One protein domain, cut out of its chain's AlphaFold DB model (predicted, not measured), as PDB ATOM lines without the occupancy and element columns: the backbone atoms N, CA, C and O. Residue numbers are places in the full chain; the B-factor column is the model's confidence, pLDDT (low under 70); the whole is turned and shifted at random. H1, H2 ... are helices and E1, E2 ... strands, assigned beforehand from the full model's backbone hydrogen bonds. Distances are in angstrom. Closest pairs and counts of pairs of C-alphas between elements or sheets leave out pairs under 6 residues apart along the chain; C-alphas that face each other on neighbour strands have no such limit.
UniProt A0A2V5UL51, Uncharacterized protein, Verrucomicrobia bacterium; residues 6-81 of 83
ATOM      1  N   VAL A   6      25.324  37.008  31.345       91.88
ATOM      2  CA  VAL A   6      25.165  36.905  29.892       91.88
ATOM      3  C   VAL A   6      25.720  38.172  29.264       91.88
ATOM      4  O   VAL A   6      25.300  39.273  29.618       91.88
ATOM      5  N   SER A   7      26.663  38.014  28.340       93.12
ATOM      6  CA  SER A   7      27.135  39.117  27.507       93.12
ATOM      7  C   SER A   7      26.258  39.204  26.269       93.12
ATOM      8  O   SER A   7      26.091  38.213  25.560       93.12
ATOM      9  N   LEU A   8      25.710  40.383  26.019       93.38
ATOM     10  CA  LEU A   8      24.918  40.671  24.836       93.38
ATOM     11  C   LEU A   8      25.796  41.272  23.721       93.38
ATOM     12  O   LEU A   8      26.802  41.920  24.033       93.38
ATOM     13  N   PRO A   9      25.425  41.095  22.442       92.25
ATOM     14  CA  PRO A   9      26.100  41.696  21.288       92.25
ATOM     15  C   PRO A   9      26.285  43.213  21.380       92.25
ATOM     16  O   PRO A   9      27.321  43.731  20.970       92.25
ATOM     17  N   SER A  10      25.341  43.926  22.002       90.62
ATOM     18  CA  SER A  10      25.460  45.369  22.258       90.62
ATOM     19  C   SER A  10      26.583  45.772  23.227       90.62
ATOM     20  O   SER A  10      26.798  46.963  23.451       90.62
ATOM     21  N   GLY A  11      27.283  44.809  23.836       91.31
ATOM     22  CA  GLY A  11      28.256  45.031  24.909       91.31
ATOM     23  C   GLY A  11      27.620  45.113  26.301       91.31
ATOM     24  O   GLY A  11      28.321  45.292  27.297       91.31
ATOM     25  N   THR A  12      26.298  44.962  26.394       90.00
ATOM     26  CA  THR A  12      25.577  44.924  27.668       90.00
ATOM     27  C   THR A  12      25.851  43.609  28.398       90.00
ATOM     28  O   THR A  12      25.724  42.536  27.814       90.00
ATOM     29  N   VAL A  13      26.155  43.670  29.697       91.12
ATOM     30  CA  VAL A  13      26.279  42.477  30.549       91.12
ATOM     31  C   VAL A  13      25.075  42.384  31.478       91.12
ATOM     32  O   VAL A  13      24.809  43.296  32.260       91.12
ATOM     33  N   LEU A  14      24.351  41.270  31.401       90.38
ATOM     34  CA  LEU A  14      23.169  40.995  32.210       90.38
ATOM     35  C   LEU A  14      23.482  39.991  33.311       90.38
ATOM     36  O   LEU A  14      24.041  38.935  33.035       90.38
ATOM     37  N   ASN A  15      23.057  40.287  34.540       89.81
ATOM     38  CA  ASN A  15      23.008  39.303  35.615       89.81
ATOM     39  C   ASN A  15      21.606  38.696  35.703       89.81
ATOM     40  O   ASN A  15      20.676  39.352  36.175       89.81
ATOM     41  N   LEU A  16      21.460  37.446  35.255       89.12
ATOM     42  CA  LEU A  16      20.175  36.747  35.253       89.12
ATOM     43  C   LEU A  16      19.658  36.453  36.662       89.12
ATOM     44  O   LEU A  16      18.450  36.344  36.833       89.12
ATOM     45  N   ASP A  17      20.531  36.409  37.672       87.06
ATOM     46  CA  ASP A  17      20.118  36.219  39.069       87.06
ATOM     47  C   ASP A  17      19.296  37.412  39.596       87.06
ATOM     48  O   ASP A  17      18.596  37.301  40.599       87.06
ATOM     49  N   LEU A  18      19.371  38.563  38.916       86.50
ATOM     50  CA  LEU A  18      18.610  39.769  39.239       86.50
ATOM     51  C   LEU A  18      17.402  39.979  38.324       86.50
ATOM     52  O   LEU A  18      16.662  40.941  38.524       86.50
ATOM     53  N   VAL A  19      17.198  39.134  37.312       88.69
ATOM     54  CA  VAL A  19      16.061  39.256  36.393       88.69
ATOM     55  C   VAL A  19      14.812  38.719  37.082       88.69
ATOM     56  O   VAL A  19      14.747  37.554  37.456       88.69
ATOM     57  N   ALA A  20      13.806  39.576  37.234       88.69
ATOM     58  CA  ALA A  20      12.504  39.189  37.760       88.69
ATOM     59  C   ALA A  20      11.631  38.563  36.670       88.69
ATOM     60  O   ALA A  20      11.043  37.507  36.879       88.69
ATOM     61  N   TYR A  21      11.543  39.209  35.503       89.19
ATOM     62  CA  TYR A  21      10.836  38.654  34.351       89.19
ATOM     63  C   TYR A  21      11.328  39.243  33.029       89.19
ATOM     64  O   TYR A  21      11.891  40.339  32.968       89.19
ATOM     65  N   VAL A  22      11.068  38.505  31.951       91.12
ATOM     66  CA  VAL A  22      11.307  38.925  30.569       91.12
ATOM     67  C   VAL A  22       9.979  38.866  29.827       91.12
ATOM     68  O   VAL A  22       9.245  37.889  29.940       91.12
ATOM     69  N   ALA A  23       9.655  39.918  29.083       91.25
ATOM     70  CA  ALA A  23       8.409  40.020  28.339       91.25
ATOM     71  C   ALA A  23       8.649  40.558  26.930       91.25
ATOM     72  O   ALA A  23       9.536  41.378  26.694       91.25
ATOM     73  N   VAL A  24       7.813  40.131  25.994       89.56
ATOM     74  CA  VAL A  24       7.790  40.657  24.627       89.56
ATOM     75  C   VAL A  24       7.133  42.034  24.634       89.56
ATOM     76  O   VAL A  24       6.139  42.258  25.329       89.56
ATOM     77  N   LEU A  25       7.678  42.983  23.874       86.44
ATOM     78  CA  LEU A  25       7.049  44.290  23.716       86.44
ATOM     79  C   LEU A  25       5.822  44.190  22.787       86.44
ATOM     80  O   LEU A  25       5.896  43.548  21.739       86.44
ATOM     81  N   PRO A  26       4.705  44.875  23.095       79.94
ATOM     82  CA  PRO A  26       3.579  44.969  22.170       79.94
ATOM     83  C   PRO A  26       4.027  45.562  20.831       79.94
ATOM     84  O   PRO A  26       4.744  46.569  20.809       79.94
ATOM     85  N   GLY A  27       3.627  44.931  19.723       75.25
ATOM     86  CA  GLY A  27       4.059  45.336  18.383       75.25
ATOM     87  C   GLY A  27       5.565  45.173  18.145       75.25
ATOM     88  O   GLY A  27       6.125  45.887  17.318       75.25
ATOM     89  N   ALA A  28       6.242  44.269  18.870       73.94
ATOM     90  CA  ALA A  28       7.673  43.992  18.706       73.94
ATOM     91  C   ALA A  28       8.071  43.726  17.246       73.94
ATOM     92  O   ALA A  28       9.177  44.089  16.853       73.94
ATOM     93  N   ALA A  29       7.174  43.162  16.429       71.12
ATOM     94  CA  ALA A  29       7.400  42.921  15.005       71.12
ATOM     95  C   ALA A  29       7.921  44.169  14.266       71.12
ATOM     96  O   ALA A  29       8.924  44.080  13.559       71.12
ATOM     97  N   ASP A  30       7.332  45.338  14.529       77.12
ATOM     98  CA  ASP A  30       7.646  46.593  13.828       77.12
ATOM     99  C   ASP A  30       8.573  47.514  14.633       77.12
ATOM    100  O   ASP A  30       8.879  48.637  14.232       77.12
ATOM    101  N   ARG A  31       9.045  47.048  15.793       75.25
ATOM    102  CA  ARG A  31       9.940  47.810  16.663       75.25
ATOM    103  C   ARG A  31      11.382  47.373  16.502       75.25
ATOM    104  O   ARG A  31      11.685  46.194  16.342       75.25
ATOM    105  N   ARG A  32      12.291  48.336  16.667       81.75
ATOM    106  CA  ARG A  32      13.723  48.057  16.836       81.75
ATOM    107  C   ARG A  32      13.993  47.262  18.115       81.75
ATOM    108  O   ARG A  32      14.860  46.401  18.126       81.75
ATOM    109  N   LYS A  33      13.256  47.557  19.190       86.00
ATOM    110  CA  LYS A  33      13.331  46.830  20.461       86.00
ATOM    111  C   LYS A  33      12.229  45.775  20.530       86.00
ATOM    112  O   LYS A  33      11.062  46.098  20.313       86.00
ATOM    113  N   LYS A  34      12.607  44.530  20.816       86.75
ATOM    114  CA  LYS A  34      11.739  43.346  20.770       86.75
ATOM    115  C   LYS A  34      11.290  42.902  22.157       86.75
ATOM    116  O   LYS A  34      10.116  42.597  22.353       86.75
ATOM    117  N   MET A  35      12.194  42.923  23.131       90.25
ATOM    118  CA  MET A  35      11.927  42.425  24.480       90.25
ATOM    119  C   MET A  35      12.177  43.482  25.543       90.25
ATOM    120  O   MET A  35      12.973  44.402  25.365       90.25
ATOM    121  N   ARG A  36      11.506  43.314  26.680       91.94
ATOM    122  CA  ARG A  36      11.751  44.021  27.930       91.94
ATOM    123  C   ARG A  36      12.249  43.030  28.973       91.94
ATOM    124  O   ARG A  36      11.592  42.026  29.230       91.94
ATOM    125  N   VAL A  37      13.361  43.360  29.611       91.62
ATOM    126  CA  VAL A  37      13.894  42.670  30.789       91.62
ATOM    127  C   VAL A  37      13.614  43.540  32.002       91.62
ATOM    128  O   VAL A  37      13.895  44.737  31.965       91.62
ATOM    129  N   VAL A  38      13.048  42.964  33.057       89.81
ATOM    130  CA  VAL A  38      12.767  43.664  34.314       89.81
ATOM    131  C   VAL A  38      13.563  43.020  35.434       89.81
ATOM    132  O   VAL A  38      13.566  41.798  35.569       89.81
ATOM    133  N   PHE A  39      14.236  43.846  36.230       88.06
ATOM    134  CA  PHE A  39      15.092  43.400  37.323       88.06
ATOM    135  C   PHE A  39      14.381  43.534  38.671       88.06
ATOM    136  O   PHE A  39      13.629  44.483  38.893       88.06
ATOM    137  N   GLY A  40      14.625  42.578  39.566       77.81
ATOM    138  CA  GLY A  40      13.903  42.433  40.830       77.81
ATOM    139  C   GLY A  40      14.146  43.550  41.839       77.81
ATOM    140  O   GLY A  40      13.252  43.830  42.625       77.81
ATOM    141  N   PHE A  41      15.300  44.225  41.813       68.00
ATOM    142  CA  PHE A  41      15.621  45.268  42.790       68.00
ATOM    143  C   PHE A  41      16.610  46.299  42.232       68.00
ATOM    144  O   PHE A  41      17.734  45.956  41.876       68.00
ATOM    145  N   ALA A  42      16.222  47.578  42.233       60.94
ATOM    146  CA  ALA A  42      17.134  48.713  42.080       60.94
ATOM    147  C   ALA A  42      17.178  49.514  43.396       60.94
ATOM    148  O   ALA A  42      16.638  50.610  43.492       60.94
ATOM    149  N   GLY A  43      17.777  48.932  44.440       56.50
ATOM    150  CA  GLY A  43      18.107  49.628  45.693       56.50
ATOM    151  C   GLY A  43      16.930  50.131  46.560       56.50
ATOM    152  O   GLY A  43      15.757  49.931  46.231       56.50
ATOM    153  N   PRO A  44      17.237  50.774  47.705       51.19
ATOM    154  CA  PRO A  44      16.235  51.347  48.601       51.19
ATOM    155  C   PRO A  44      15.627  52.589  47.934       51.19
ATOM    156  O   PRO A  44      16.284  53.619  47.819       51.19
ATOM    157  N   GLY A  45      14.395  52.467  47.436       61.41
ATOM    158  CA  GLY A  45      13.708  53.504  46.645       61.41
ATOM    159  C   GLY A  45      12.913  52.949  45.455       61.41
ATOM    160  O   GLY A  45      11.985  53.600  44.988       61.41
ATOM    161  N   GLY A  46      13.214  51.715  45.028       56.41
ATOM    162  CA  GLY A  46      12.240  50.781  44.455       56.41
ATOM    163  C   GLY A  46      11.606  51.123  43.103       56.41
ATOM    164  O   GLY A  46      10.482  50.693  42.857       56.41
ATOM    165  N   ALA A  47      12.279  51.841  42.201       58.12
ATOM    166  CA  ALA A  47      11.852  51.823  40.802       58.12
ATOM    167  C   ALA A  47      12.315  50.506  40.162       58.12
ATOM    168  O   ALA A  47      13.503  50.190  40.185       58.12
ATOM    169  N   ALA A  48      11.398  49.730  39.580       64.56
ATOM    170  CA  ALA A  48      11.779  48.563  38.792       64.56
ATOM    171  C   ALA A  48      12.648  49.019  37.608       64.56
ATOM    172  O   ALA A  48      12.152  49.644  36.664       64.56
ATOM    173  N   ALA A  49      13.948  48.718  37.656       79.75
ATOM    174  CA  ALA A  49      14.812  48.911  36.505       79.75
ATOM    175  C   ALA A  49      14.338  47.958  35.407       79.75
ATOM    176  O   ALA A  49      14.163  46.756  35.630       79.75
ATOM    177  N   ASN A  50      14.104  48.499  34.218       87.19
ATOM    178  CA  ASN A  50      13.836  47.694  33.043       87.19
ATOM    179  C   ASN A  50      14.700  48.156  31.880       87.19
ATOM    180  O   ASN A  50      15.052  49.328  31.767       87.19
ATOM    181  N   MET A  51      15.047  47.205  31.027       89.38
ATOM    182  CA  MET A  51      15.830  47.424  29.824       89.38
ATOM    183  C   MET A  51      15.072  46.866  28.630       89.38
ATOM    184  O   MET A  51      14.384  45.852  28.745       89.38
ATOM    185  N   GLN A  52      15.196  47.527  27.483       91.88
ATOM    186  CA  GLN A  52      14.640  47.040  26.228       91.88
ATOM    187  C   GLN A  52      15.759  46.557  25.309       91.88
ATOM    188  O   GLN A  52      16.693  47.305  25.010       91.88
ATOM    189  N   LEU A  53      15.636  45.322  24.840       91.06
ATOM    190  CA  LEU A  53      16.609  44.661  23.976       91.06
ATOM    191  C   LEU A  53      16.140  44.707  22.526       91.06
ATOM    192  O   LEU A  53      14.940  44.647  22.255       91.06
ATOM    193  N   ASP A  54      17.074  44.874  21.596       91.50
ATOM    194  CA  ASP A  54      16.799  44.676  20.169       91.50
ATOM    195  C   ASP A  54      16.822  43.189  19.824       91.50
ATOM    196  O   ASP A  54      16.891  42.338  20.704       91.50
ATOM    197  N   GLU A  55      16.644  42.879  18.549       89.94
ATOM    198  CA  GLU A  55      16.495  41.515  18.058       89.94
ATOM    199  C   GLU A  55      17.716  40.636  18.342       89.94
ATOM    200  O   GLU A  55      17.557  39.511  18.816       89.94
ATOM    201  N   GLU A  56      18.921  41.165  18.130       91.25
ATOM    202  CA  GLU A  56      20.168  40.426  18.326       91.25
ATOM    203  C   GLU A  56      20.389  40.108  19.810       91.25
ATOM    204  O   GLU A  56      20.542  38.944  20.193       91.25
ATOM    205  N   ASP A  57      20.277  41.129  20.664       92.75
ATOM    206  CA  ASP A  57      20.370  40.974  22.115       92.75
ATOM    207  C   ASP A  57      19.263  40.055  22.666       92.75
ATOM    208  O   ASP A  57      19.505  39.231  23.552       92.75
ATOM    209  N   SER A  58      18.042  40.159  22.129       91.75
ATOM    210  CA  SER A  58      16.908  39.308  22.522       91.75
ATOM    211  C   SER A  58      17.169  37.837  22.194       91.75
ATOM    212  O   SER A  58      16.885  36.968  23.017       91.75
ATOM    213  N   SER A  59      17.739  37.549  21.021       91.88
ATOM    214  CA  SER A  59      18.069  36.186  20.591       91.88
ATOM    215  C   SER A  59      19.114  35.529  21.501       91.88
ATOM    216  O   SER A  59      18.951  34.377  21.925       91.88
ATOM    217  N   VAL A  60      20.155  36.280  21.877       94.00
ATOM    218  CA  VAL A  60      21.190  35.803  22.807       94.00
ATOM    219  C   VAL A  60      20.612  35.570  24.200       94.00
ATOM    220  O   VAL A  60      20.852  34.514  24.789       94.00
ATOM    221  N   LEU A  61      19.790  36.492  24.711       93.19
ATOM    222  CA  LEU A  61      19.124  36.312  26.001       93.19
ATOM    223  C   LEU A  61      18.227  35.066  26.011       93.19
ATOM    224  O   LEU A  61      18.292  34.267  26.943       93.19
ATOM    225  N   VAL A  62      17.407  34.875  24.976       92.62
ATOM    226  CA  VAL A  62      16.509  33.717  24.864       92.62
ATOM    227  C   VAL A  62      17.285  32.404  24.785       92.62
ATOM    228  O   VAL A  62      16.877  31.413  25.393       92.62
ATOM    229  N   SER A  63      18.423  32.388  24.092       92.38
ATOM    230  CA  SER A  63      19.308  31.220  24.044       92.38
ATOM    231  C   SER A  63      19.913  30.919  25.417       92.38
ATOM    232  O   SER A  63      19.834  29.785  25.886       92.38
ATOM    233  N   ALA A  64      20.401  31.944  26.116       92.44
ATOM    234  CA  ALA A  64      20.970  31.804  27.453       92.44
ATOM    235  C   ALA A  64      19.948  31.320  28.500       92.44
ATOM    236  O   ALA A  64      20.302  30.564  29.409       92.44
ATOM    237  N   LEU A  65      18.686  31.742  28.390       92.00
ATOM    238  CA  LEU A  65      17.592  31.255  29.234       92.00
ATOM    239  C   LEU A  65      17.269  29.781  28.938       92.00
ATOM    240  O   LEU A  65      17.125  28.991  29.871       92.00
ATOM    241  N   ALA A  66      17.234  29.389  27.660       92.00
ATOM    242  CA  ALA A  66      16.998  28.001  27.254       92.00
ATOM    243  C   ALA A  66      18.085  27.045  27.774       92.00
ATOM    244  O   ALA A  66      17.774  25.978  28.297       92.00
ATOM    245  N   GLU A  67      19.360  27.442  27.692       92.00
ATOM    246  CA  GLU A  67      20.498  26.675  28.231       92.00
ATOM    247  C   GLU A  67      20.406  26.447  29.745       92.00
ATOM    248  O   GLU A  67      20.993  25.507  30.279       92.00
ATOM    249  N   ARG A  68      19.655  27.303  30.445       89.19
ATOM    250  CA  ARG A  68      19.404  27.220  31.889       89.19
ATOM    251  C   ARG A  68      18.112  26.474  32.227       89.19
ATOM    252  O   ARG A  68      17.725  26.438  33.390       89.19
ATOM    253  N   GLY A  69      17.460  25.873  31.231       89.19
ATOM    254  CA  GLY A  69      16.245  25.081  31.408       89.19
ATOM    255  C   GLY A  69      14.968  25.907  31.567       89.19
ATOM    256  O   GLY A  69      13.949  25.360  31.979       89.19
ATOM    257  N   VAL A  70      15.001  27.207  31.259       89.50
ATOM    258  CA  VAL A  70      13.787  28.033  31.218       89.50
ATOM    259  C   VAL A  70      13.005  27.691  29.953       89.50
ATOM    260  O   VAL A  70      13.574  27.662  28.859       89.50
ATOM    261  N   ASP A  71      11.697  27.470  30.089       90.69
ATOM    262  CA  ASP A  71      10.817  27.366  28.927       90.69
ATOM    263  C   ASP A  71      10.689  28.736  28.255       90.69
ATOM    264  O   ASP A  71      10.141  29.693  28.804       90.69
ATOM    265  N   VAL A  72      11.245  28.823  27.050       90.31
ATOM    266  CA  VAL A  72      11.278  30.037  26.238       90.31
ATOM    267  C   VAL A  72      10.483  29.890  24.944       90.31
ATOM    268  O   VAL A  72      10.670  30.710  24.046       90.31
ATOM    269  N   ALA A  73       9.616  28.879  24.804       87.81
ATOM    270  CA  ALA A  73       8.860  28.642  23.570       87.81
ATOM    271  C   ALA A  73       8.096  29.900  23.116       87.81
ATOM    272  O   ALA A  73       8.309  30.389  22.006       87.81
ATOM    273  N   ALA A  74       7.335  30.512  24.028       84.38
ATOM    274  CA  ALA A  74       6.589  31.744  23.756       84.38
ATOM    275  C   ALA A  74       7.499  32.937  23.396       84.38
ATOM    276  O   ALA A  74       7.155  33.769  22.555       84.38
ATOM    277  N   LEU A  75       8.687  33.024  24.006       85.44
ATOM    278  CA  LEU A  75       9.656  34.082  23.706       85.44
ATOM    279  C   LEU A  75      10.279  33.870  22.320       85.44
ATOM    280  O   LEU A  75      10.407  34.824  21.555       85.44
ATOM    281  N   ARG A  76      10.608  32.624  21.967       84.31
ATOM    282  CA  ARG A  76      11.152  32.258  20.653       84.31
ATOM    283  C   ARG A  76      10.157  32.517  19.535       84.31
ATOM    284  O   ARG A  76      10.538  33.146  18.556       84.31
ATOM    285  N   GLU A  77       8.904  32.096  19.686       81.62
ATOM    286  CA  GLU A  77       7.856  32.341  18.686       81.62
ATOM    287  C   GLU A  77       7.690  33.829  18.388       81.62
ATOM    288  O   GLU A  77       7.542  34.216  17.231       81.62
ATOM    289  N   SER A  78       7.795  34.675  19.413       73.69
ATOM    290  CA  SER A  78       7.673  36.126  19.256       73.69
ATOM    291  C   SER A  78       8.839  36.790  18.516       73.69
ATOM    292  O   SER A  78       8.667  37.860  17.933       73.69
ATOM    293  N   ILE A  79      10.025  36.171  18.549       72.94
ATOM    294  CA  ILE A  79      11.220  36.644  17.837       72.94
ATOM    295  C   ILE A  79      11.242  36.063  16.418       72.94
ATOM    296  O   ILE A  79      11.587  36.759  15.472       72.94
ATOM    297  N   LEU A  80      10.848  34.794  16.267       62.59
ATOM    298  CA  LEU A  80      10.939  34.015  15.030       62.59
ATOM    299  C   LEU A  80       9.734  34.152  14.095       62.59
ATOM    300  O   LEU A  80       9.770  33.562  13.019       62.59
ATOM    301  N   THR A  81       8.688  34.913  14.437       57.16
ATOM    302  CA  THR A  81       7.467  35.054  13.608       57.16
ATOM    303  C   THR A  81       7.687  35.729  12.238       57.16
ATOM    304  O   THR A  81       6.734  36.132  11.575       57.16
TER     305      THR A  81
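AT A GLANCE: This is residues 6 to 81 of the 83 residues of an uncharacterized protein of Verrucomicrobia bacterium (UniProt A0A2V5UL51). A three-stranded sheet, E2-E3-E4, makes one layer, and the helical hairpin H1 and H2 packs over one face as the second; E1 and residues 6 to 7, paired with it, form a small flap to the side. The 76 printed residues run E1 E2 E3 E4 H1 H2, mixed helices and strands, with the sheet an antiparallel meander, each strand beside the one before. The whole is compact, radius of gyration of the C-alphas 12.3 A, spanning 40 by 27 by 23 A.

HOW THE PARTS SIT: Look first at inner strand E3, residues 33 to 39, which forms hairpins with E2, residues 19 to 24, and E4, residues 50 to 54. N 36 and O 23, and N 37 and O 51, are within hydrogen-bond range, each 2.8 A. H1, residues 55 to 67, is on the sheet at a height of 10.6 A; its closest C-alphas to E3 are Glu 55 and Lys 34, 5.8 A. H2, residues 73 to 80, touches H1 at a shallow tilt of 27 degrees, opposite ways; the closest C-alphas, Val 62 and Leu 75, are 7.0 A apart. In both helices every O i to N i+4 pair is within hydrogen-bond range. E1, residues 13 to 15, meets E2 only through their link.

IN THESE COORDINATES: Find C-alpha 13 at (26.279, 42.477, 30.549), where E1 begins. E3 measures 17.3 A and H1 18.4 A; H2 ends at C-alpha 80, (10.939, 34.015, 15.030).

THE WHOLE: The farthest C-alphas, Pro 44 and Thr 81, are 39.6 A apart. The printed part has no cut and no long link; pLDDT is under 70 at residues 41 to 48 and 80 to 81.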